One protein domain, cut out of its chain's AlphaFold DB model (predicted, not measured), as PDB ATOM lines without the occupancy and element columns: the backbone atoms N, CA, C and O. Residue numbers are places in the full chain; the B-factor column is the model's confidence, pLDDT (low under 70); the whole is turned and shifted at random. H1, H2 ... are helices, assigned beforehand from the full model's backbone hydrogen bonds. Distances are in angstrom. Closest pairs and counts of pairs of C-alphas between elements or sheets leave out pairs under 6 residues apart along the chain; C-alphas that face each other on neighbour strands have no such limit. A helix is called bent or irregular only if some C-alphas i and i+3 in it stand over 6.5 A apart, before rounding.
ATOM      1  N   ASP A   2     114.735 159.055  95.907       91.88
ATOM      2  CA  ASP A   2     113.709 160.036  95.480       91.88
ATOM      3  C   ASP A   2     112.247 159.567  95.656       91.88
ATOM      4  O   ASP A   2     111.475 160.213  96.359       91.88
ATOM      5  N   ARG A   3     111.890 158.394  95.112       93.44
ATOM      6  CA  ARG A   3     110.528 157.837  95.222       93.44
ATOM      7  C   ARG A   3     110.048 157.689  96.666       93.44
ATOM      8  O   ARG A   3     108.955 158.135  96.988       93.44
ATOM      9  N   LEU A   4     110.893 157.135  97.536       95.75
ATOM     10  CA  LEU A   4     110.573 156.941  98.952       95.75
ATOM     11  C   LEU A   4     110.345 158.276  99.669       95.75
ATOM     12  O   LEU A   4     109.414 158.398 100.457       95.75
ATOM     13  N   LEU A   5     111.156 159.293  99.361       96.75
ATOM     14  CA  LEU A   5     110.991 160.643  99.916       96.75
ATOM     15  C   LEU A   5     109.680 161.302  99.465       96.75
ATOM     16  O   LEU A   5     109.145 162.154 100.168       96.75
ATOM     17  N   ARG A   6     109.150 160.886  98.313       94.38
ATOM     18  CA  ARG A   6     107.845 161.292  97.779       94.38
ATOM     19  C   ARG A   6     106.685 160.397  98.245       94.38
ATOM     20  O   ARG A   6     105.571 160.576  97.766       94.38
ATOM     21  N   GLY A   7     106.926 159.435  99.142       96.62
ATOM     22  CA  GLY A   7     105.907 158.492  99.625       96.62
ATOM     23  C   GLY A   7     105.481 157.439  98.595       96.62
ATOM     24  O   GLY A   7     104.422 156.839  98.740       96.62
ATOM     25  N   LEU A   8     106.278 157.234  97.544       95.69
ATOM     26  CA  LEU A   8     106.032 156.238  96.505       95.69
ATOM     27  C   LEU A   8     106.835 154.965  96.773       95.69
ATOM     28  O   LEU A   8     107.993 155.026  97.197       95.69
ATOM     29  N   ASP A   9     106.259 153.823  96.406       96.38
ATOM     30  CA  ASP A   9     106.947 152.539  96.494       96.38
ATOM     31  C   ASP A   9     108.193 152.481  95.591       96.38
ATOM     32  O   ASP A   9     108.222 153.080  94.497       96.38
ATOM     33  N   PRO A  10     109.240 151.752  96.024       94.81
ATOM     34  CA  PRO A  10     110.378 151.453  95.178       94.81
ATOM     35  C   PRO A  10     109.938 150.527  94.047       94.81
ATOM     36  O   PRO A  10     109.142 149.609  94.231       94.81
ATOM     37  N   VAL A  11     110.495 150.754  92.866       96.31
ATOM     38  CA  VAL A  11     110.184 149.973  91.670       96.31
ATOM     39  C   VAL A  11     111.478 149.476  91.052       96.31
ATOM     40  O   VAL A  11     112.511 150.143  91.136       96.31
ATOM     41  N   VAL A  12     111.421 148.296  90.441       95.44
ATOM     42  CA  VAL A  12     112.571 147.629  89.822       95.44
ATOM     43  C   VAL A  12     112.251 147.395  88.344       95.44
ATOM     44  O   VAL A  12     111.128 146.981  88.043       95.44
ATOM     45  N   PRO A  13     113.187 147.669  87.418       96.56
ATOM     46  CA  PRO A  13     112.977 147.411  85.999       96.56
ATOM     47  C   PRO A  13     112.908 145.905  85.696       96.56
ATOM     48  O   PRO A  13     113.392 145.087  86.488       96.56
ATOM     49  N   PRO A  14     112.310 145.508  84.560       96.06
ATOM     50  CA  PRO A  14     112.132 144.100  84.228       96.06
ATOM     51  C   PRO A  14     113.482 143.406  83.938       96.06
ATOM     52  O   PRO A  14     114.431 144.062  83.499       96.06
ATOM     53  N   PRO A  15     113.604 142.079  84.157       95.06
ATOM     54  CA  PRO A  15     114.864 141.322  84.015       95.06
ATOM     55  C   PRO A  15     115.381 141.199  82.568       95.06
ATOM     56  O   PRO A  15     116.483 140.721  82.314       95.06
ATOM     57  N   THR A  16     114.567 141.614  81.609       96.50
ATOM     58  CA  THR A  16     114.878 141.826  80.191       96.50
ATOM     59  C   THR A  16     115.752 143.052  79.942       96.50
ATOM     60  O   THR A  16     116.355 143.127  78.870       96.50
ATOM     61  N   THR A  17     115.850 143.956  80.925       97.50
ATOM     62  CA  THR A  17     116.769 145.101  80.935       97.50
ATOM     63  C   THR A  17     118.058 144.780  81.690       97.50
ATOM     64  O   THR A  17     118.066 143.931  82.580       97.50
ATOM     65  N   MET A  18     119.157 145.477  81.405       97.06
ATOM     66  CA  MET A  18     120.458 145.239  82.038       97.06
ATOM     67  C   MET A  18     120.410 145.502  83.543       97.06
ATOM     68  O   MET A  18     120.919 144.710  84.338       97.06
ATOM     69  N   LEU A  19     119.756 146.594  83.944       95.50
ATOM     70  CA  LEU A  19     119.601 146.935  85.353       95.50
ATOM     71  C   LEU A  19     118.699 145.920  86.065       95.50
ATOM     72  O   LEU A  19     119.044 145.446  87.147       95.50
ATOM     73  N   GLY A  20     117.575 145.541  85.452       95.44
ATOM     74  CA  GLY A  20     116.659 144.560  86.032       95.44
ATOM     75  C   GLY A  20     117.263 143.159  86.100       95.44
ATOM     76  O   GLY A  20     117.068 142.457  87.090       95.44
ATOM     77  N   GLY A  21     118.052 142.767  85.100       94.94
ATOM     78  CA  GLY A  21     118.800 141.511  85.078       94.94
ATOM     79  C   GLY A  21     119.846 141.449  86.189       94.94
ATOM     80  O   GLY A  21     119.952 140.439  86.886       94.94
ATOM     81  N   LEU A  22     120.554 142.555  86.444       93.69
ATOM     82  CA  LEU A  22     121.471 142.654  87.579       93.69
ATOM     83  C   LEU A  22     120.733 142.536  88.922       93.69
ATOM     84  O   LEU A  22     121.161 141.770  89.782       93.69
ATOM     85  N   PHE A  23     119.603 143.232  89.096       93.06
ATOM     86  CA  PHE A  23     118.768 143.085  90.296       93.06
ATOM     87  C   PHE A  23     118.269 141.650  90.479       93.06
ATOM     88  O   PHE A  23     118.282 141.123  91.592       93.06
ATOM     89  N   HIS A  24     117.852 141.003  89.390       93.06
ATOM     90  CA  HIS A  24     117.434 139.612  89.417       93.06
ATOM     91  C   HIS A  24     118.577 138.704  89.877       93.06
ATOM     92  O   HIS A  24     118.370 137.918  90.796       93.06
ATOM     93  N   TYR A  25     119.775 138.855  89.303       91.62
ATOM     94  CA  TYR A  25     120.966 138.098  89.695       91.62
ATOM     95  C   TYR A  25     121.319 138.304  91.170       91.62
ATOM     96  O   TYR A  25     121.522 137.329  91.882       91.62
ATOM     97  N   LEU A  26     121.318 139.547  91.665       90.19
ATOM     98  CA  LEU A  26     121.579 139.834  93.081       90.19
ATOM     99  C   LEU A  26     120.581 139.137  94.014       90.19
ATOM    100  O   LEU A  26     120.953 138.695  95.097       90.19
ATOM    101  N   ARG A  27     119.317 139.028  93.595       90.19
ATOM    102  CA  ARG A  27     118.255 138.390  94.381       90.19
ATOM    103  C   ARG A  27     118.320 136.862  94.351       90.19
ATOM    104  O   ARG A  27     117.889 136.229  95.311       90.19
ATOM    105  N   THR A  28     118.763 136.266  93.245       90.31
ATOM    106  CA  THR A  28     118.707 134.809  93.030       90.31
ATOM    107  C   THR A  28     120.052 134.106  93.179       90.31
ATOM    108  O   THR A  28     120.076 132.883  93.313       90.31
ATOM    109  N   ALA A  29     121.167 134.842  93.181       86.44
ATOM    110  CA  ALA A  29     122.487 134.270  93.394       86.44
ATOM    111  C   ALA A  29     122.582 133.612  94.779       86.44
ATOM    112  O   ALA A  29     122.219 134.194  95.800       86.44
ATOM    113  N   SER A  30     123.114 132.388  94.812       82.12
ATOM    114  CA  SER A  30     123.452 131.719  96.069       82.12
ATOM    115  C   SER A  30     124.517 132.535  96.816       82.12
ATOM    116  O   SER A  30     125.534 132.881  96.204       82.12
ATOM    117  N   PRO A  31     124.361 132.783  98.131       78.44
ATOM    118  CA  PRO A  31     125.333 133.542  98.919       78.44
ATOM    119  C   PRO A  31     126.767 133.002  98.832       78.44
ATOM    120  O   PRO A  31     127.717 133.774  98.880       78.44
ATOM    121  N   GLY A  32     126.935 131.684  98.665       80.75
ATOM    122  CA  GLY A  32     128.250 131.040  98.565       80.75
ATOM    123  C   GLY A  32     128.889 131.079  97.171       80.75
ATOM    124  O   GLY A  32     130.059 130.740  97.036       80.75
ATOM    125  N   ALA A  33     128.138 131.473  96.137       77.25
ATOM    126  CA  ALA A  33     128.599 131.516  94.747       77.25
ATOM    127  C   ALA A  33     128.548 132.927  94.142       77.25
ATOM    128  O   ALA A  33     128.916 133.112  92.981       77.25
ATOM    129  N   PHE A  34     128.090 133.921  94.907       84.19
ATOM    130  CA  PHE A  34     128.057 135.295  94.441       84.19
ATOM    131  C   PHE A  34     129.477 135.790  94.174       84.19
ATOM    132  O   PHE A  34     130.331 135.811  95.060       84.19
ATOM    133  N   GLN A  35     129.704 136.212  92.938       86.00
ATOM    134  CA  GLN A  35     130.887 136.960  92.551       86.00
ATOM    135  C   GLN A  35     130.441 138.284  91.930       86.00
ATOM    136  O   GLN A  35     129.494 138.284  91.127       86.00
ATOM    137  N   PRO A  36     131.106 139.404  92.273       86.88
ATOM    138  CA  PRO A  36     130.940 140.647  91.545       86.88
ATOM    139  C   PRO A  36     131.203 140.412  90.058       86.88
ATOM    140  O   PRO A  36     132.183 139.773  89.678       86.88
ATOM    141  N   MET A  37     130.329 140.939  89.209       89.62
ATOM    142  CA  MET A  37     130.515 140.893  87.765       89.62
ATOM    143  C   MET A  37     130.136 142.227  87.139       89.62
ATOM    144  O   MET A  37     129.211 142.899  87.593       89.62
ATOM    145  N   ASN A  38     130.843 142.587  86.069       90.06
ATOM    146  CA  ASN A  38     130.433 143.688  85.206       90.06
ATOM    147  C   ASN A  38     129.134 143.331  84.472       90.06
ATOM    148  O   ASN A  38     128.844 142.153  84.220       90.06
ATOM    149  N   SER A  39     128.395 144.360  84.058       90.38
ATOM    150  CA  SER A  39     127.229 144.216  83.188       90.38
ATOM    151  C   SER A  39     127.586 143.431  81.930       90.38
ATOM    152  O   SER A  39     128.554 143.740  81.230       90.38
ATOM    153  N   ASN A  40     126.809 142.391  81.641       94.19
ATOM    154  CA  ASN A  40     127.029 141.534  80.487       94.19
ATOM    155  C   ASN A  40     125.705 140.942  79.985       94.19
ATOM    156  O   ASN A  40     124.744 140.799  80.733       94.19
ATOM    157  N   PHE A  41     125.665 140.562  78.706       94.69
ATOM    158  CA  PHE A  41     124.449 140.064  78.052       94.69
ATOM    159  C   PHE A  41     123.907 138.736  78.611       94.69
ATOM    160  O   PHE A  41     122.795 138.370  78.250       94.69
ATOM    161  N   ALA A  42     124.649 138.008  79.457       91.62
ATOM    162  CA  ALA A  42     124.125 136.801  80.102       91.62
ATOM    163  C   ALA A  42     123.148 137.118  81.249       91.62
ATOM    164  O   ALA A  42     122.430 136.227  81.688       91.62
ATOM    165  N   LEU A  43     123.102 138.376  81.709       93.75
ATOM    166  CA  LEU A  43     122.111 138.852  82.678       93.75
ATOM    167  C   LEU A  43     120.717 139.030  82.065       93.75
ATOM    168  O   LEU A  43     119.731 139.055  82.795       93.75
ATOM    169  N   LEU A  44     120.637 139.190  80.742       94.25
ATOM    170  CA  LEU A  44     119.377 139.446  80.055       94.25
ATOM    171  C   LEU A  44     118.657 138.134  79.753       94.25
ATOM    172  O   LEU A  44     119.273 137.160  79.314       94.25
ATOM    173  N   ALA A  45     117.330 138.143  79.892       89.00
ATOM    174  CA  ALA A  45     116.493 137.052  79.404       89.00
ATOM    175  C   ALA A  45     116.782 136.757  77.912       89.00
ATOM    176  O   ALA A  45     117.033 137.691  77.141       89.00
ATOM    177  N   PRO A  46     116.744 135.494  77.460       89.56
ATOM    178  CA  PRO A  46     117.005 135.160  76.060       89.56
ATOM    179  C   PRO A  46     115.965 135.783  75.110       89.56
ATOM    180  O   PRO A  46     114.889 136.205  75.530       89.56
ATOM    181  N   LEU A  47     116.305 135.865  73.819       92.38
ATOM    182  CA  LEU A  47     115.343 136.194  72.760       92.38
ATOM    183  C   LEU A  47     114.496 134.953  72.444       92.38
ATOM    184  O   LEU A  47     115.017 133.840  72.483       92.38
ATOM    185  N   GLU A  48     113.228 135.143  72.081       90.75
ATOM    186  CA  GLU A  48     112.338 134.042  71.671       90.75
ATOM    187  C   GLU A  48     112.844 133.339  70.406       90.75
ATOM    188  O   GLU A  48     112.822 132.114  70.293       90.75
ATOM    189  N   GLN A  49     113.356 134.126  69.460       90.31
ATOM    190  CA  GLN A  49     113.951 133.623  68.231       90.31
ATOM    191  C   GLN A  49     115.425 133.253  68.421       90.31
ATOM    192  O   GLN A  49     116.220 133.994  69.010       90.31
ATOM    193  N   ASN A  50     115.828 132.124  67.838       91.75
ATOM    194  CA  ASN A  50     117.225 131.712  67.837       91.75
ATOM    195  C   ASN A  50     118.025 132.502  66.788       91.75
ATOM    196  O   ASN A  50     117.885 132.293  65.584       91.75
ATOM    197  N   VAL A  51     118.894 133.403  67.253       94.31
ATOM    198  CA  VAL A  51     119.773 134.212  66.399       94.31
ATOM    199  C   VAL A  51     121.185 133.627  66.407       94.31
ATOM    200  O   VAL A  51     121.923 133.754  67.393       94.31
ATOM    201  N   ARG A  52     121.576 133.001  65.287       94.31
ATOM    202  CA  ARG A  52     122.895 132.363  65.115       94.31
ATOM    203  C   ARG A  52     124.042 133.370  65.178       94.31
ATOM    204  O   ARG A  52     125.060 133.105  65.815       94.31
ATOM    205  N   ASP A  53     123.874 134.525  64.534       97.06
ATOM    206  CA  ASP A  53     124.880 135.586  64.535       97.06
ATOM    207  C   ASP A  53     124.982 136.234  65.925       97.06
ATOM    208  O   ASP A  53     124.032 136.820  66.447       97.06
ATOM    209  N   ARG A  54     126.166 136.129  66.541       95.25
ATOM    210  CA  ARG A  54     126.418 136.632  67.896       95.25
ATOM    211  C   ARG A  54     126.327 138.155  67.990       95.25
ATOM    212  O   ARG A  54     125.905 138.650  69.033       95.25
ATOM    213  N   LYS A  55     126.757 138.888  66.960       96.94
ATOM    214  CA  LYS A  55     126.704 140.352  66.938       96.94
ATOM    215  C   LYS A  55     125.252 140.797  66.813       96.94
ATOM    216  O   LYS A  55     124.786 141.527  67.686       96.94
ATOM    217  N   ARG A  56     124.514 140.248  65.845       97.25
ATOM    218  CA  ARG A  56     123.093 140.576  65.662       97.25
ATOM    219  C   ARG A  56     122.257 140.217  66.887       97.25
ATOM    220  O   ARG A  56     121.373 140.972  67.274       97.25
ATOM    221  N   ARG A  57     122.565 139.098  67.552       97.00
ATOM    222  CA  ARG A  57     121.906 138.719  68.811       97.00
ATOM    223  C   ARG A  57     122.112 139.760  69.913       97.00
ATOM    224  O   ARG A  57     121.176 140.053  70.645       97.00
ATOM    225  N   ARG A  58     123.327 140.302  70.050       96.38
ATOM    226  CA  ARG A  58     123.632 141.347  71.043       96.38
ATOM    227  C   ARG A  58     122.940 142.666  70.718       96.38
ATOM    228  O   ARG A  58     122.445 143.302  71.636       96.38
ATOM    229  N   GLU A  59     122.889 143.043  69.443       97.44
ATOM    230  CA  GLU A  59     122.156 144.230  68.983       97.44
ATOM    231  C   GLU A  59     120.669 144.117  69.326       97.44
ATOM    232  O   GLU A  59     120.145 144.987  70.002       97.44
ATOM    233  N   LEU A  60     120.024 142.998  68.989       97.50
ATOM    234  CA  LEU A  60     118.611 142.758  69.313       97.50
ATOM    235  C   LEU A  60     118.332 142.758  70.823       97.50
ATOM    236  O   LEU A  60     117.304 143.258  71.268       97.50
ATOM    237  N   LEU A  61     119.244 142.202  71.627       97.44
ATOM    238  CA  LEU A  61     119.137 142.261  73.086       97.44
ATOM    239  C   LEU A  61     119.255 143.697  73.615       97.44
ATOM    240  O   LEU A  61     118.539 144.039  74.548       97.44
ATOM    241  N   ALA A  62     120.138 144.513  73.034       97.31
ATOM    242  CA  ALA A  62     120.293 145.920  73.399       97.31
ATOM    243  C   ALA A  62     119.087 146.765  72.956       97.31
ATOM    244  O   ALA A  62     118.612 147.592  73.725       97.31
ATOM    245  N   GLU A  63     118.558 146.519  71.754       97.75
ATOM    246  CA  GLU A  63     117.332 147.149  71.247       97.75
ATOM    247  C   GLU A  63     116.149 146.867  72.192       97.75
ATOM    248  O   GLU A  63     115.459 147.795  72.613       97.75
ATOM    249  N   ARG A  64     115.961 145.600  72.598       97.50
ATOM    250  CA  ARG A  64     114.917 145.212  73.560       97.50
ATOM    251  C   ARG A  64     115.142 145.825  74.948       97.50
ATOM    252  O   ARG A  64     114.198 146.340  75.532       97.50
ATOM    253  N   ASP A  65     116.371 145.780  75.468       97.75
ATOM    254  CA  ASP A  65     116.739 146.408  76.749       97.75
ATOM    255  C   ASP A  65     116.374 147.897  76.764       97.75
ATOM    256  O   ASP A  65     115.685 148.362  77.672       97.75
ATOM    257  N   GLU A  66     116.780 148.640  75.735       97.12
ATOM    258  CA  GLU A  66     116.497 150.068  75.650       97.12
ATOM    259  C   GLU A  66     114.991 150.347  75.566       97.12
ATOM    260  O   GLU A  66     114.497 151.255  76.248       97.12
ATOM    261  N   GLN A  67     114.267 149.584  74.744       97.81
ATOM    262  CA  GLN A  67     112.824 149.726  74.587       97.81
ATOM    263  C   GLN A  67     112.096 149.485  75.914       97.81
ATOM    264  O   GLN A  67     111.380 150.365  76.393       97.81
ATOM    265  N   GLU A  68     112.318 148.334  76.545       97.88
ATOM    266  CA  GLU A  68     111.618 147.968  77.775       97.88
ATOM    267  C   GLU A  68     111.999 148.878  78.946       97.88
ATOM    268  O   GLU A  68     111.155 149.214  79.778       97.88
ATOM    269  N   MET A  69     113.245 149.362  78.995       97.50
ATOM    270  CA  MET A  69     113.652 150.350  79.991       97.50
ATOM    271  C   MET A  69     112.885 151.668  79.812       97.50
ATOM    272  O   MET A  69     112.467 152.277  80.799       97.50
ATOM    273  N   ARG A  70     112.677 152.124  78.568       96.81
ATOM    274  CA  ARG A  70     111.886 153.333  78.271       96.81
ATOM    275  C   ARG A  70     110.423 153.160  78.658       96.81
ATOM    276  O   ARG A  70     109.876 154.048  79.309       96.81
ATOM    277  N   GLU A  71     109.820 152.035  78.297       97.94
ATOM    278  CA  GLU A  71     108.433 151.711  78.643       97.94
ATOM    279  C   GLU A  71     108.246 151.632  80.163       97.94
ATOM    280  O   GLU A  71     107.330 152.246  80.713       97.94
ATOM    281  N   TRP A  72     109.169 150.972  80.868       97.88
ATOM    282  CA  TRP A  72     109.152 150.893  82.325       97.88
ATOM    283  C   TRP A  72     109.296 152.267  82.989       97.88
ATOM    284  O   TRP A  72     108.550 152.574  83.921       97.88
ATOM    285  N   MET A  73     110.218 153.114  82.515       96.62
ATOM    286  CA  MET A  73     110.374 154.475  83.038       96.62
ATOM    287  C   MET A  73     109.092 155.293  82.856       96.62
ATOM    288  O   MET A  73     108.631 155.918  83.812       96.62
ATOM    289  N   ALA A  74     108.488 155.242  81.664       96.44
ATOM    290  CA  ALA A  74     107.242 155.943  81.368       96.44
ATOM    291  C   ALA A  74     106.090 155.473  82.271       96.44
ATOM    292  O   ALA A  74     105.397 156.302  82.858       96.44
ATOM    293  N   ALA A  75     105.936 154.158  82.462       97.00
ATOM    294  CA  ALA A  75     104.898 153.579  83.317       97.00
ATOM    295  C   ALA A  75     105.013 153.990  84.799       97.00
ATOM    296  O   ALA A  75     104.017 153.995  85.519       97.00
ATOM    297  N   HIS A  76     106.213 154.357  85.258       96.06
ATOM    298  CA  HIS A  76     106.474 154.725  86.652       96.06
ATOM    299  C   HIS A  76     106.708 156.226  86.867       96.06
ATOM    300  O   HIS A  76     107.051 156.623  87.988       96.06
ATOM    301  N   GLY A  77     106.529 157.052  85.829       93.69
ATOM    302  CA  GLY A  77     106.769 158.497  85.892       93.69
ATOM    303  C   GLY A  77     108.231 158.848  86.180       93.69
ATOM    304  O   GLY A  77     108.507 159.801  86.906       93.69
TER     305      GLY A  77
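AT A GLANCE: This is residues 2 to 77 of the 90 residues of an uncharacterized protein of Candidatus Cloacimonetes bacterium (UniProt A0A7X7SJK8). The model looks like a loose T: the long helix H3 makes the bar along the longest axis, and the shorter helix H2 stands across it as the stem, with its first residue, Met 18, close to the middle of H3. A long loop, residues 29 to 53, goes on from the far end of H2 and folds back to the first residue of H3, while the one-turn helix H1 sits off to one side at the end of a long stretch, residues 6 to 17. The printed part has 76 residues with three named helices, in the order H1, H2, H3, and no named strand. Its class is all helix, though under half of the residues, 37 of 76, are in named elements. The whole is loose, with a radius of gyration of the C-alphas of 14.6 A, and flat, with spans of 46 by 36 by 19 A.

IN THESE COORDINATES: H1 is residues 2 to 5, 5.2 A from first to last C-alpha, with C-alpha 2 at (113.709, 160.036, 95.480). H2 is residues 18 to 28 and 15.3 A long, with C-alpha 18 at (120.458, 145.239, 82.038). H3, the longest helix, is residues 54 to 75 and 31.4 A long, with C-alpha 75 at (104.898, 153.579, 83.317). No helix is bent or irregular.

HOW THE PARTS SIT: H1 is apart from H2 and apart from H3. H2 and H3 are close but not clearly touching, with 1 pair of C-alphas within 8 A. Their closest C-alphas, those of Met 18 and Asp 65, are 6.6 A apart. The lines of H2 and H3 stand about perpendicular, at 87 degrees, and their centres are 15.4 A apart. In H2 and H3 every pair of O i and N i+4 is within hydrogen-bond range. H1 is too short for such a pair, and its 1 pair of O i and N i+3 is within range.

THE WHOLE: The two C-alphas farthest apart, those of Gly 7 and Arg 52, are 46.5 A apart. The first and last printed C-alphas, those of Asp 2 and Gly 77, are 11.9 A apart. Residues 27 to 33, of which 27 and 28 belong to H2, stand free. The links H1 to H2, with 12 residues, and H2 to H3, with 25 residues, are long links. The printed part runs from residue 2 to residue 77 and has no cut. The mean pLDDT of the printed part is 93.6, and no printed residue is under 70.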